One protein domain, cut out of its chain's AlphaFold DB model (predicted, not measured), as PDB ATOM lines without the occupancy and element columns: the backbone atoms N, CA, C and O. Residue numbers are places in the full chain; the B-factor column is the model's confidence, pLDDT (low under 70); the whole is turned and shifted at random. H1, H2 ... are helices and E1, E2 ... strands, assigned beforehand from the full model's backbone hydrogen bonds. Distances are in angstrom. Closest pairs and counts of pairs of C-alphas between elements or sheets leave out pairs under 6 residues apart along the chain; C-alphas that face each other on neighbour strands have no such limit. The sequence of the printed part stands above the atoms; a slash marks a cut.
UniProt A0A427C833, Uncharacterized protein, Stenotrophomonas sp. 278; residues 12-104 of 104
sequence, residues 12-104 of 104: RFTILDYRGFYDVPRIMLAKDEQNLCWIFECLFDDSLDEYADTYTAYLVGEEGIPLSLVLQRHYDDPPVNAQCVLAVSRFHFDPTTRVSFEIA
ATOM      1  N   ARG A  12     -29.364  30.636 -19.800       92.00
ATOM      2  CA  ARG A  12     -27.976  30.582 -20.269       92.00
ATOM      3  C   ARG A  12     -27.604  29.210 -20.823       92.00
ATOM      4  O   ARG A  12     -27.821  28.184 -20.187       92.00
ATOM      5  N   PHE A  13     -26.927  29.221 -21.964       92.94
ATOM      6  CA  PHE A  13     -26.404  28.039 -22.632       92.94
ATOM      7  C   PHE A  13     -24.892  28.137 -22.813       92.94
ATOM      8  O   PHE A  13     -24.364  29.185 -23.182       92.94
ATOM      9  N   THR A  14     -24.189  27.030 -22.586       92.25
ATOM     10  CA  THR A  14     -22.763  26.885 -22.912       92.25
ATOM     11  C   THR A  14     -22.627  26.147 -24.236       92.25
ATOM     12  O   THR A  14     -23.120  25.030 -24.363       92.25
ATOM     13  N   ILE A  15     -21.961  26.750 -25.217       90.25
ATOM     14  CA  ILE A  15     -21.690  26.121 -26.512       90.25
ATOM     15  C   ILE A  15     -20.607  25.062 -26.317       90.25
ATOM     16  O   ILE A  15     -19.509  25.357 -25.847       90.25
ATOM     17  N   LEU A  16     -20.932  23.825 -26.682       88.44
ATOM     18  CA  LEU A  16     -20.016  22.687 -26.655       88.44
ATOM     19  C   LEU A  16     -19.309  22.515 -28.002       88.44
ATOM     20  O   LEU A  16     -18.127  22.188 -28.035       88.44
ATOM     21  N   ASP A  17     -20.034  22.733 -29.102       86.44
ATOM     22  CA  ASP A  17     -19.510  22.695 -30.470       86.44
ATOM     23  C   ASP A  17     -20.428  23.488 -31.412       86.44
ATOM     24  O   ASP A  17     -21.610  23.699 -31.118       86.44
ATOM     25  N   TYR A  18     -19.910  23.912 -32.561       84.50
ATOM     26  CA  TYR A  18     -20.708  24.541 -33.610       84.50
ATOM     27  C   TYR A  18     -20.127  24.280 -35.001       84.50
ATOM     28  O   TYR A  18     -18.929  24.065 -35.182       84.50
ATOM     29  N   ARG A  19     -20.983  24.334 -36.026       77.88
ATOM     30  CA  ARG A  19     -20.586  24.168 -37.430       77.88
ATOM     31  C   ARG A  19     -21.232  25.216 -38.316       77.88
ATOM     32  O   ARG A  19     -22.402  25.536 -38.145       77.88
ATOM     33  N   GLY A  20     -20.465  25.666 -39.311       68.25
ATOM     34  CA  GLY A  20     -20.876  26.690 -40.268       68.25
ATOM     35  C   GLY A  20     -20.996  28.047 -39.584       68.25
ATOM     36  O   GLY A  20     -21.865  28.241 -38.747       68.25
ATOM     37  N   PHE A  21     -20.108  28.977 -39.920       64.69
ATOM     38  CA  PHE A  21     -20.089  30.291 -39.289       64.69
ATOM     39  C   PHE A  21     -19.964  31.362 -40.369       64.69
ATOM     40  O   PHE A  21     -18.906  31.511 -40.976       64.69
ATOM     41  N   TYR A  22     -21.075  32.052 -40.619       67.56
ATOM     42  CA  TYR A  22     -21.101  33.330 -41.327       67.56
ATOM     43  C   TYR A  22     -21.597  34.384 -40.331       67.56
ATOM     44  O   TYR A  22     -20.875  34.678 -39.380       67.56
ATOM     45  N   ASP A  23     -22.823  34.888 -40.485       68.44
ATOM     46  CA  ASP A  23     -23.407  35.878 -39.572       68.44
ATOM     47  C   ASP A  23     -23.907  35.242 -38.271       68.44
ATOM     48  O   ASP A  23     -23.764  35.815 -37.189       68.44
ATOM     49  N   VAL A  24     -24.433  34.020 -38.372       73.75
ATOM     50  CA  VAL A  24     -24.853  33.194 -37.241       73.75
ATOM     51  C   VAL A  24     -24.349  31.755 -37.407       73.75
ATOM     52  O   VAL A  24     -24.119  31.307 -38.538       73.75
ATOM     53  N   PRO A  25     -24.140  31.005 -36.311       79.25
ATOM     54  CA  PRO A  25     -23.841  29.580 -36.398       79.25
ATOM     55  C   PRO A  25     -24.978  28.809 -37.081       79.25
ATOM     56  O   PRO A  25     -26.129  28.935 -36.666       79.25
ATOM     57  N   ARG A  26     -24.667  27.973 -38.081       84.19
ATOM     58  CA  ARG A  26     -25.677  27.131 -38.756       84.19
ATOM     59  C   ARG A  26     -26.211  26.043 -37.842       84.19
ATOM     60  O   ARG A  26     -27.398  25.746 -37.844       84.19
ATOM     61  N   ILE A  27     -25.322  25.441 -37.063       86.25
ATOM     62  CA  ILE A  27     -25.685  24.448 -36.063       86.25
ATOM     63  C   ILE A  27     -24.846  24.656 -34.810       86.25
ATOM     64  O   ILE A  27     -23.634  24.875 -34.896       86.25
ATOM     65  N   MET A  28     -25.489  24.586 -33.651       89.50
ATOM     66  CA  MET A  28     -24.847  24.664 -32.344       89.50
ATOM     67  C   MET A  28     -25.294  23.495 -31.496       89.50
ATOM     68  O   MET A  28     -26.489  23.242 -31.371       89.50
ATOM     69  N   LEU A  29     -24.334  22.834 -30.867       89.19
ATOM     70  CA  LEU A  29     -24.589  21.941 -29.754       89.19
ATOM     71  C   LEU A  29     -24.275  22.707 -28.476       89.19
ATOM     72  O   LEU A  29     -23.142  23.148 -28.274       89.19
ATOM     73  N   ALA A  30     -25.278  22.893 -27.630       91.00
ATOM     74  CA  ALA A  30     -25.143  23.669 -26.411       91.00
ATOM     75  C   ALA A  30     -25.795  22.969 -25.224       91.00
ATOM     76  O   ALA A  30     -26.695  22.148 -25.378       91.00
ATOM     77  N   LYS A  31     -25.315  23.302 -24.030       91.75
ATOM     78  CA  LYS A  31     -25.789  22.754 -22.767       91.75
ATOM     79  C   LYS A  31     -26.482  23.830 -21.947       91.75
ATOM     80  O   LYS A  31     -25.919  24.916 -21.808       91.75
ATOM     81  N   ASP A  32     -27.661  23.529 -21.418       91.50
ATOM     82  CA  ASP A  32     -28.379  24.425 -20.506       91.50
ATOM     83  C   ASP A  32     -27.869  24.326 -19.056       91.50
ATOM     84  O   ASP A  32     -26.953  23.564 -18.729       91.50
ATOM     85  N   GLU A  33     -28.467  25.115 -18.163       89.50
ATOM     86  CA  GLU A  33     -28.127  25.139 -16.736       89.50
ATOM     87  C   GLU A  33     -28.512  23.842 -15.998       89.50
ATOM     88  O   GLU A  33     -27.997  23.571 -14.911       89.50
ATOM     89  N   GLN A  34     -29.379  23.011 -16.587       88.75
ATOM     90  CA  GLN A  34     -29.781  21.699 -16.079       88.75
ATOM     91  C   GLN A  34     -28.901  20.554 -16.615       88.75
ATOM     92  O   GLN A  34     -29.134  19.398 -16.271       88.75
ATOM     93  N   ASN A  35     -27.847  20.864 -17.378       87.19
ATOM     94  CA  ASN A  35     -26.973  19.912 -18.073       87.19
ATOM     95  C   ASN A  35     -27.642  19.106 -19.198       87.19
ATOM     96  O   ASN A  35     -27.099  18.082 -19.622       87.19
ATOM     97  N   LEU A  36     -28.776  19.570 -19.722       87.75
ATOM     98  CA  LEU A  36     -29.366  18.991 -20.921       87.75
ATOM     99  C   LEU A  36     -28.681  19.555 -22.168       87.75
ATOM    100  O   LEU A  36     -28.365  20.743 -22.254       87.75
ATOM    101  N   CYS A  37     -28.466  18.683 -23.144       88.31
ATOM    102  CA  CYS A  37     -27.852  18.984 -24.425       88.31
ATOM    103  C   CYS A  37     -28.917  19.286 -25.479       88.31
ATOM    104  O   CYS A  37     -29.847  18.506 -25.704       88.31
ATOM    105  N   TRP A  38     -28.708  20.389 -26.183       90.25
ATOM    106  CA  TRP A  38     -29.598  20.932 -27.194       90.25
ATOM    107  C   TRP A  38     -28.851  21.134 -28.506       90.25
ATOM    108  O   TRP A  38     -27.733  21.651 -28.512       90.25
ATOM    109  N   ILE A  39     -29.489  20.774 -29.618       90.19
ATOM    110  CA  ILE A  39     -29.079  21.222 -30.950       90.19
ATOM    111  C   ILE A  39     -29.939  22.417 -31.330       90.19
ATOM    112  O   ILE A  39     -31.162  22.325 -31.300       90.19
ATOM    113  N   PHE A  40     -29.295  23.507 -31.723       90.06
ATOM    114  CA  PHE A  40     -29.924  24.654 -32.364       90.06
ATOM    115  C   PHE A  40     -29.490  24.681 -33.820       90.06
ATOM    116  O   PHE A  40     -28.297  24.777 -34.101       90.06
ATOM    117  N   GLU A  41     -30.446  24.593 -34.735       88.94
ATOM    118  CA  GLU A  41     -30.201  24.526 -36.171       88.94
ATOM    119  C   GLU A  41     -30.889  25.686 -36.895       88.94
ATOM    120  O   GLU A  41     -32.085  25.919 -36.729       88.94
ATOM    121  N   CYS A  42     -30.116  26.418 -37.691       87.50
ATOM    122  CA  CYS A  42     -30.570  27.462 -38.598       87.50
ATOM    123  C   CYS A  42     -30.137  27.057 -40.011       87.50
ATOM    124  O   CYS A  42     -28.965  27.172 -40.390       87.50
ATOM    125  N   LEU A  43     -31.089  26.510 -40.766       76.94
ATOM    126  CA  LEU A  43     -30.856  26.084 -42.139       76.94
ATOM    127  C   LEU A  43     -30.689  27.312 -43.042       76.94
ATOM    128  O   LEU A  43     -31.388  28.313 -42.897       76.94
ATOM    129  N   PHE A  44     -29.737  27.216 -43.969       77.56
ATOM    130  CA  PHE A  44     -29.589  28.186 -45.047       77.56
ATOM    131  C   PHE A  44     -30.645  27.890 -46.111       77.56
ATOM    132  O   PHE A  44     -30.772  26.740 -46.537       77.56
ATOM    133  N   ASP A  45     -31.401  28.902 -46.517       77.75
ATOM    134  CA  ASP A  45     -32.359  28.787 -47.606       77.75
ATOM    135  C   ASP A  45     -31.660  29.156 -48.921       77.75
ATOM    136  O   ASP A  45     -31.517  30.330 -49.260       77.75
ATOM    137  N   ASP A  46     -31.231  28.140 -49.678       77.94
ATOM    138  CA  ASP A  46     -30.564  28.324 -50.978       77.94
ATOM    139  C   ASP A  46     -31.443  29.055 -52.013       77.94
ATOM    140  O   ASP A  46     -30.928  29.570 -53.004       77.94
ATOM    141  N   SER A  47     -32.768  29.100 -51.824       82.00
ATOM    142  CA  SER A  47     -33.671  29.812 -52.735       82.00
ATOM    143  C   SER A  47     -33.720  31.316 -52.466       82.00
ATOM    144  O   SER A  47     -33.942  32.097 -53.395       82.00
ATOM    145  N   LEU A  48     -33.494  31.709 -51.211       80.12
ATOM    146  CA  LEU A  48     -33.437  33.100 -50.764       80.12
ATOM    147  C   LEU A  48     -32.000  33.625 -50.661       80.12
ATOM    148  O   LEU A  48     -31.814  34.832 -50.550       80.12
ATOM    149  N   ASP A  49     -31.007  32.731 -50.740       80.75
ATOM    150  CA  ASP A  49     -29.589  33.020 -50.489       80.75
ATOM    151  C   ASP A  49     -29.373  33.654 -49.098       80.75
ATOM    152  O   ASP A  49     -28.511  34.510 -48.898       80.75
ATOM    153  N   GLU A  50     -30.189  33.245 -48.119       80.12
ATOM    154  CA  GLU A  50     -30.234  33.836 -46.779       80.12
ATOM    155  C   GLU A  50     -30.431  32.768 -45.689       80.12
ATOM    156  O   GLU A  50     -30.954  31.675 -45.924       80.12
ATOM    157  N   TYR A  51     -29.990  33.073 -44.467       81.38
ATOM    158  CA  TYR A  51     -30.301  32.261 -43.289       81.38
ATOM    159  C   TYR A  51     -31.719  32.539 -42.794       81.38
ATOM    160  O   TYR A  51     -32.174  33.680 -42.811       81.38
ATOM    161  N   ALA A  52     -32.390  31.510 -42.271       82.31
ATOM    162  CA  ALA A  52     -33.650  31.716 -41.569       82.31
ATOM    163  C   ALA A  52     -33.466  32.655 -40.363       82.31
ATOM    164  O   ALA A  52     -32.470  32.594 -39.640       82.31
ATOM    165  N   ASP A  53     -34.484  33.459 -40.067       87.50
ATOM    166  CA  ASP A  53     -34.531  34.319 -38.879       87.50
ATOM    167  C   ASP A  53     -34.874  33.542 -37.594       87.50
ATOM    168  O   ASP A  53     -35.096  34.131 -36.530       87.50
ATOM    169  N   THR A  54     -34.875  32.208 -37.665       88.75
ATOM    170  CA  THR A  54     -35.177  31.305 -36.557       88.75
ATOM    171  C   THR A  54     -34.175  30.163 -36.429       88.75
ATOM    172  O   THR A  54     -33.711  29.607 -37.423       88.75
ATOM    173  N   TYR A  55     -33.942  29.747 -35.187       89.88
ATOM    174  CA  TYR A  55     -33.365  28.461 -34.825       89.88
ATOM    175  C   TYR A  55     -34.462  27.446 -34.514       89.88
ATOM    176  O   TYR A  55     -35.353  27.712 -33.705       89.88
ATOM    177  N   THR A  56     -34.344  26.248 -35.073       89.56
ATOM    178  CA  THR A  56     -35.072  25.072 -34.594       89.56
ATOM    179  C   THR A  56     -34.254  24.403 -33.497       89.56
ATOM    180  O   THR A  56     -33.069  24.132 -33.685       89.56
ATOM    181  N   ALA A  57     -34.867  24.161 -32.340       89.44
ATOM    182  CA  ALA A  57     -34.202  23.569 -31.187       89.44
ATOM    183  C   ALA A  57     -34.667  22.129 -30.942       89.44
ATOM    184  O   ALA A  57     -35.870  21.844 -30.883       89.44
ATOM    185  N   TYR A  58     -33.706  21.237 -30.724       88.06
ATOM    186  CA  TYR A  58     -33.908  19.812 -30.487       88.06
ATOM    187  C   TYR A  58     -33.241  19.405 -29.175       88.06
ATOM    188  O   TYR A  58     -32.049  19.647 -28.984       88.06
ATOM    189  N   LEU A  59     -33.993  18.766 -28.280       86.31
ATOM    190  CA  LEU A  59     -33.434  18.171 -27.067       86.31
ATOM    191  C   LEU A  59     -32.805  16.819 -27.420       86.31
ATOM    192  O   LEU A  59     -33.493  15.918 -27.895       86.31
ATOM    193  N   VAL A  60     -31.505  16.674 -27.171       81.62
ATOM    194  CA  VAL A  60     -30.739  15.467 -27.524       81.62
ATOM    195  C   VAL A  60     -30.568  14.524 -26.328       81.62
ATOM    196  O   VAL A  60     -30.340  13.329 -26.509       81.62
ATOM    197  N   GLY A  61     -30.719  15.034 -25.103       79.75
ATOM    198  CA  GLY A  61     -30.571  14.268 -23.862       79.75
ATOM    199  C   GLY A  61     -29.462  14.824 -22.975       79.75
ATOM    200  O   GLY A  61     -29.230  16.027 -22.969       79.75
ATOM    201  N   GLU A  62     -28.789  13.964 -22.213       74.62
ATOM    202  CA  GLU A  62     -27.724  14.347 -21.274       74.62
ATOM    203  C   GLU A  62     -26.315  14.210 -21.888       74.62
ATOM    204  O   GLU A  62     -26.106  13.552 -22.913       74.62
ATOM    205  N   GLU A  63     -25.329  14.847 -21.253       66.81
ATOM    206  CA  GLU A  63     -23.916  14.805 -21.646       66.81
ATOM    207  C   GLU A  63     -23.342  13.372 -21.579       66.81
ATOM    208  O   GLU A  63     -23.527  12.658 -20.595       66.81
ATOM    209  N   GLY A  64     -22.622  12.936 -22.623       65.75
ATOM    210  CA  GLY A  64     -21.963  11.617 -22.640       65.75
ATOM    211  C   GLY A  64     -21.763  10.990 -24.023       65.75
ATOM    212  O   GLY A  64     -20.978  10.054 -24.170       65.75
ATOM    213  N   ILE A  65     -22.434  11.511 -25.055       66.44
ATOM    214  CA  ILE A  65     -22.228  11.094 -26.448       66.44
ATOM    215  C   ILE A  65     -21.192  12.031 -27.098       66.44
ATOM    216  O   ILE A  65     -21.296  13.246 -26.927       66.44
ATOM    217  N   PRO A  66     -20.208  11.512 -27.863       71.50
ATOM    218  CA  PRO A  66     -19.273  12.352 -28.604       71.50
ATOM    219  C   PRO A  66     -20.000  13.372 -29.491       71.50
ATOM    220  O   PRO A  66     -20.872  12.998 -30.273       71.50
ATOM    221  N   LEU A  67     -19.607  14.645 -29.403       69.69
ATOM    222  CA  LEU A  67     -20.258  15.767 -30.102       69.69
ATOM    223  C   LEU A  67     -20.313  15.546 -31.625       69.69
ATOM    224  O   LEU A  67     -21.334  15.793 -32.264       69.69
ATOM    225  N   SER A  68     -19.251  14.971 -32.193       70.38
ATOM    226  CA  SER A  68     -19.188  14.587 -33.607       70.38
ATOM    227  C   SER A  68     -20.238  13.544 -33.995       70.38
ATOM    228  O   SER A  68     -20.787  13.617 -35.091       70.38
ATOM    229  N   LEU A  69     -20.547  12.604 -33.100       73.12
ATOM    230  CA  LEU A  69     -21.563  11.577 -33.313       73.12
ATOM    231  C   LEU A  69     -22.975  12.146 -33.150       73.12
ATOM    232  O   LEU A  69     -23.873  11.741 -33.878       73.12
ATOM    233  N   VAL A  70     -23.169  13.087 -32.221       73.75
ATOM    234  CA  VAL A  70     -24.440  13.808 -32.048       73.75
ATOM    235  C   VAL A  70     -24.788  14.583 -33.316       73.75
ATOM    236  O   VAL A  70     -25.873  14.407 -33.864       73.75
ATOM    237  N   LEU A  71     -23.843  15.374 -33.828       73.44
ATOM    238  CA  LEU A  71     -24.039  16.139 -35.057       73.44
ATOM    239  C   LEU A  71     -24.208  15.222 -36.271       73.44
ATOM    240  O   LEU A  71     -25.107  15.448 -37.069       73.44
ATOM    241  N   GLN A  72     -23.389  14.170 -36.404       75.44
ATOM    242  CA  GLN A  72     -23.531  13.203 -37.496       75.44
ATOM    243  C   GLN A  72     -24.921  12.557 -37.501       75.44
ATOM    244  O   GLN A  72     -25.573  12.539 -38.538       75.44
ATOM    245  N   ARG A  73     -25.403  12.093 -36.341       76.06
ATOM    246  CA  ARG A  73     -26.745  11.510 -36.217       76.06
ATOM    247  C   ARG A  73     -27.845  12.498 -36.578       76.06
ATOM    248  O   ARG A  73     -28.796  12.092 -37.221       76.06
ATOM    249  N   HIS A  74     -27.702  13.769 -36.203       76.12
ATOM    250  CA  HIS A  74     -28.668  14.811 -36.564       76.12
ATOM    251  C   HIS A  74     -28.755  15.030 -38.080       76.12
ATOM    252  O   HIS A  74     -29.837  15.278 -38.594       76.12
ATOM    253  N   TYR A  75     -27.644  14.898 -38.810       73.88
ATOM    254  CA  TYR A  75     -27.659  14.954 -40.278       73.88
ATOM    255  C   TYR A  75     -28.211  13.678 -40.920       73.88
ATOM    256  O   TYR A  75     -28.939  13.762 -41.907       73.88
ATOM    257  N   ASP A  76     -27.839  12.510 -40.391       78.00
ATOM    258  CA  ASP A  76     -28.226  11.214 -40.961       78.00
ATOM    259  C   ASP A  76     -29.708  10.882 -40.694       78.00
ATOM    260  O   ASP A  76     -30.368  10.277 -41.539       78.00
ATOM    261  N   ASP A  77     -30.222  11.274 -39.526       73.25
ATOM    262  CA  ASP A  77     -31.591  11.038 -39.060       73.25
ATOM    263  C   ASP A  77     -32.067  12.231 -38.204       73.25
ATOM    264  O   ASP A  77     -32.022  12.179 -36.967       73.25
ATOM    265  N   PRO A  78     -32.464  13.353 -38.837       66.69
ATOM    266  CA  PRO A  78     -32.880  14.544 -38.115       66.69
ATOM    267  C   PRO A  78     -34.098  14.232 -37.235       66.69
ATOM    268  O   PRO A  78     -35.077  13.646 -37.715       66.69
ATOM    269  N   PRO A  79     -34.089  14.633 -35.949       66.69
ATOM    270  CA  PRO A  79     -35.194  14.363 -35.053       66.69
ATOM    271  C   PRO A  79     -36.488  14.946 -35.620       66.69
ATOM    272  O   PRO A  79     -36.601  16.143 -35.876       66.69
ATOM    273  N   VAL A  80     -37.502  14.095 -35.766       58.84
ATOM    274  CA  VAL A  80     -38.805  14.488 -36.329       58.84
ATOM    275  C   VAL A  80     -39.559  15.454 -35.401       58.84
ATOM    276  O   VAL A  80     -40.421  16.210 -35.843       58.84
ATOM    277  N   ASN A  81     -39.215  15.466 -34.109       66.50
ATOM    278  CA  ASN A  81     -39.872  16.288 -33.099       66.50
ATOM    279  C   ASN A  81     -38.967  17.448 -32.679       66.50
ATOM    280  O   ASN A  81     -38.253  17.360 -31.680       66.50
ATOM    281  N   ALA A  82     -39.022  18.545 -33.435       71.94
ATOM    282  CA  ALA A  82     -38.517  19.825 -32.957       71.94
ATOM    283  C   ALA A  82     -39.212  20.188 -31.637       71.94
ATOM    284  O   ALA A  82     -40.440  20.127 -31.531       71.94
ATOM    285  N   GLN A  83     -38.429  20.572 -30.630       79.75
ATOM    286  CA  GLN A  83     -38.973  20.928 -29.324       79.75
ATOM    287  C   GLN A  83     -39.547  22.350 -29.348       79.75
ATOM    288  O   GLN A  83     -40.588  22.613 -28.743       79.75
ATOM    289  N   CYS A  84     -38.878  23.265 -30.059       81.81
ATOM    290  CA  CYS A  84     -39.374  24.612 -30.323       81.81
ATOM    291  C   CYS A  84     -38.661  25.275 -31.514       81.81
ATOM    292  O   CYS A  84     -37.626  24.801 -31.981       81.81
ATOM    293  N   VAL A  85     -39.232  26.389 -31.976       87.19
ATOM    294  CA  VAL A  85     -38.636  27.305 -32.955       87.19
ATOM    295  C   VAL A  85     -38.490  28.665 -32.275       87.19
ATOM    296  O   VAL A  85     -39.444  29.165 -31.675       87.19
ATOM    297  N   LEU A  86     -37.294  29.241 -32.326       88.81
ATOM    298  CA  LEU A  86     -36.921  30.456 -31.607       88.81
ATOM    299  C   LEU A  86     -36.352  31.474 -32.587       88.81
ATOM    300  O   LEU A  86     -35.471  31.139 -33.369       88.81
ATOM    301  N   ALA A  87     -36.807  32.722 -32.524       88.88
ATOM    302  CA  ALA A  87     -36.223  33.777 -33.344       88.88
ATOM    303  C   ALA A  87     -34.745  33.988 -32.981       88.88
ATOM    304  O   ALA A  87     -34.400  34.063 -31.800       88.88
ATOM    305  N   VAL A  88     -33.889  34.133 -33.993       87.69
ATOM    306  CA  VAL A  88     -32.450  34.412 -33.850       87.69
ATOM    307  C   VAL A  88     -32.219  35.659 -32.994       87.69
ATOM    308  O   VAL A  88     -31.295  35.696 -32.189       87.69
ATOM    309  N   SER A  89     -33.109  36.650 -33.086       89.31
ATOM    310  CA  SER A  89     -33.060  37.883 -32.289       89.31
ATOM    311  C   SER A  89     -33.170  37.678 -30.773       89.31
ATOM    312  O   SER A  89     -32.842  38.596 -30.026       89.31
ATOM    313  N   ARG A  90     -33.608  36.498 -30.310       89.94
ATOM    314  CA  ARG A  90     -33.656  36.138 -28.882       89.94
ATOM    315  C   ARG A  90     -32.316  35.628 -28.351       89.94
ATOM    316  O   ARG A  90     -32.170  35.506 -27.140       89.94
ATOM    317  N   PHE A  91     -31.368  35.307 -29.234       89.44
ATOM    318  CA  PHE A  91     -30.060  34.771 -28.869       89.44
ATOM    319  C   PHE A  91     -29.069  35.911 -28.651       89.44
ATOM    320  O   PHE A  91     -28.675  36.619 -29.579       89.44
ATOM    321  N   HIS A  92     -28.609  36.049 -27.414       90.19
ATOM    322  CA  HIS A  92     -27.590  37.010 -27.024       90.19
ATOM    323  C   HIS A  92     -26.261  36.284 -26.819       90.19
ATOM    324  O   HIS A  92     -25.977  35.757 -25.743       90.19
ATOM    325  N   PHE A  93     -25.450  36.217 -27.875       86.38
ATOM    326  CA  PHE A  93     -24.128  35.591 -27.827       86.38
ATOM    327  C   PHE A  93     -23.134  36.419 -27.013       86.38
ATOM    328  O   PHE A  93     -23.094  37.645 -27.134       86.38
ATOM    329  N   ASP A  94     -22.270  35.744 -26.249       81.50
ATOM    330  CA  ASP A  94     -21.111  36.386 -25.629       81.50
ATOM    331  C   ASP A  94     -20.222  36.996 -26.734       81.50
ATOM    332  O   ASP A  94     -19.676  36.254 -27.561       81.50
ATOM    333  N   PRO A  95     -20.042  38.329 -26.765       71.69
ATOM    334  CA  PRO A  95     -19.362  39.009 -27.863       71.69
ATOM    335  C   PRO A  95     -17.847  38.765 -27.888       71.69
ATOM    336  O   PRO A  95     -17.202  39.047 -28.897       71.69
ATOM    337  N   THR A  96     -17.265  38.269 -26.794       73.06
ATOM    338  CA  THR A  96     -15.812  38.140 -26.628       73.06
ATOM    339  C   THR A  96     -15.309  36.753 -26.990       73.06
ATOM    340  O   THR A  96     -14.318  36.613 -27.705       73.06
ATOM    341  N   THR A  97     -16.003  35.727 -26.513       68.62
ATOM    342  CA  THR A  97     -15.540  34.339 -26.597       68.62
ATOM    343  C   THR A  97     -16.486  33.462 -27.399       68.62
ATOM    344  O   THR A  97     -16.053  32.438 -27.919       68.62
ATOM    345  N   ARG A  98     -17.760  33.867 -27.530       74.94
ATOM    346  CA  ARG A  98     -18.824  33.088 -28.181       74.94
ATOM    347  C   ARG A  98     -18.889  31.636 -27.684       74.94
ATOM    348  O   ARG A  98     -19.270  30.744 -28.430       74.94
ATOM    349  N   VAL A  99     -18.515  31.397 -26.423       85.75
ATOM    350  CA  VAL A  99     -18.617  30.077 -25.765       85.75
ATOM    351  C   VAL A  99     -19.944  29.902 -25.035       85.75
ATOM    352  O   VAL A  99     -20.232  28.830 -24.514       85.75
ATOM    353  N   SER A 100     -20.758  30.952 -24.965       89.06
ATOM    354  CA  SER A 100     -22.087  30.908 -24.370       89.06
ATOM    355  C   SER A 100     -23.023  31.909 -25.029       89.06
ATOM    356  O   SER A 100     -22.573  32.888 -25.632       89.06
ATOM    357  N   PHE A 101     -24.318  31.675 -24.872       90.50
ATOM    358  CA  PHE A 101     -25.371  32.615 -25.229       90.50
ATOM    359  C   PHE A 101     -26.500  32.559 -24.204       90.50
ATOM    360  O   PHE A 101     -26.609  31.608 -23.429       90.50
ATOM    361  N   GLU A 102     -27.331  33.588 -24.202       92.06
ATOM    362  CA  GLU A 102     -28.563  33.647 -23.424       92.06
ATOM    363  C   GLU A 102     -29.763  33.705 -24.368       92.06
ATOM    364  O   GLU A 102     -29.690  34.349 -25.416       92.06
ATOM    365  N   ILE A 103     -30.849  33.023 -24.005       90.06
ATOM    366  CA  ILE A 103     -32.136  33.115 -24.696       90.06
ATOM    367  C   ILE A 103     -33.118  33.863 -23.791       90.06
ATOM    368  O   ILE A 103     -33.458  33.364 -22.712       90.06
ATOM    369  N   ALA A 104     -33.560  35.041 -24.243       84.62
ATOM    370  CA  ALA A 104     -34.529  35.909 -23.558       84.62
ATOM    371  C   ALA A 104     -35.976  35.655 -24.005       84.62
ATOM    372  O   ALA A 104     -36.199  35.355 -25.199       84.62
TER     373      ALA A 104
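What this domain is: This is residues 12 to 104 of the 104 residues of an uncharacterized protein of Stenotrophomonas sp. 278 (UniProt A0A427C833). One antiparallel sheet of seven strands curls round like part of a barrel, left open between its edge strands E5 and E6, which meet only through their link. The one helix, H1, packs on the outside of this curl over E2 and E3, and residues 45 to 50, in the link from E3 to E4, stick out as a free loop. The printed part has 93 residues, with named elements in the order E1 E2 E3 E4 H1 E5 E6 E7; across the sheet the order is E5 E4 E3 E2 E1 E7 E6. The class is mostly strand, and the whole is compact, with a radius of gyration of the C-alphas of 12.7 A and spans of 37 by 32 by 21 A.

Where its parts are: E1, residues 12 to 21, begins at C-alpha 12 (-27.976, 30.582, -20.269), bends by 79 degrees at residue 17 and is 20.6 A long. E2, residues 25 to 31, is 15.4 A long, and E3, residues 36 to 41, is 16.2 A long. E4, residues 54 to 62, is 24.0 A long. H1, residues 67 to 76, begins at C-alpha 67 (-20.258, 15.767, -30.102) and is 14.2 A long. E5, residues 84 to 87, is 10.2 A long, E6, residues 91 to 93, is 6.1 A long, and E7, residues 100 to 103, is 10.3 A long and ends at C-alpha 103 (-32.136, 33.115, -24.696).

How they stand to each other: The sheet is strongly twisted. E1 to E4 form a meander, each strand the antiparallel neighbour of the one before. E1 pairs staggered: residues 12 to 14 with E7, where N 13 and O 101 are 2.8 A apart, and residues 14 to 21 with E2, where N 16 and O 29 are 2.8 A apart. E2 and E3 are a hairpin, with N 30 and O 38 at 2.9 A. E3 and E4 are a hairpin too, with N 58 and O 39 at 2.8 A. The edge strand E5 is the antiparallel neighbour of E4, with N 55 and O 86 at 2.8 A, within hydrogen-bond range. The edge strand E6 is the antiparallel neighbour of E7, and the two are a hairpin, with N 92 and O 102 at 2.8 A. E5 and E7 are apart. H1 is on the sheet at a height of 9.5 A, slantwise to the strands at 53 degrees to E2 on the local plane. The closest C-alphas of E1 and H1 are those of Asp 17 and Leu 67, 7.0 A apart. In H1 every O i to N i+4 pair is within hydrogen-bond range.

The domain as a whole: The two C-alphas farthest apart are those of Gln 34 and Ser 47, at 37.7 A. The printed part has no cut and ends at residue 104, the chain's last. The link from E3 to E4, 12 residues, is long. Mean pLDDT of the printed part is 81.4; residues 20 to 23, 63 to 65, 67, 78 to 81 and 97 are under 70.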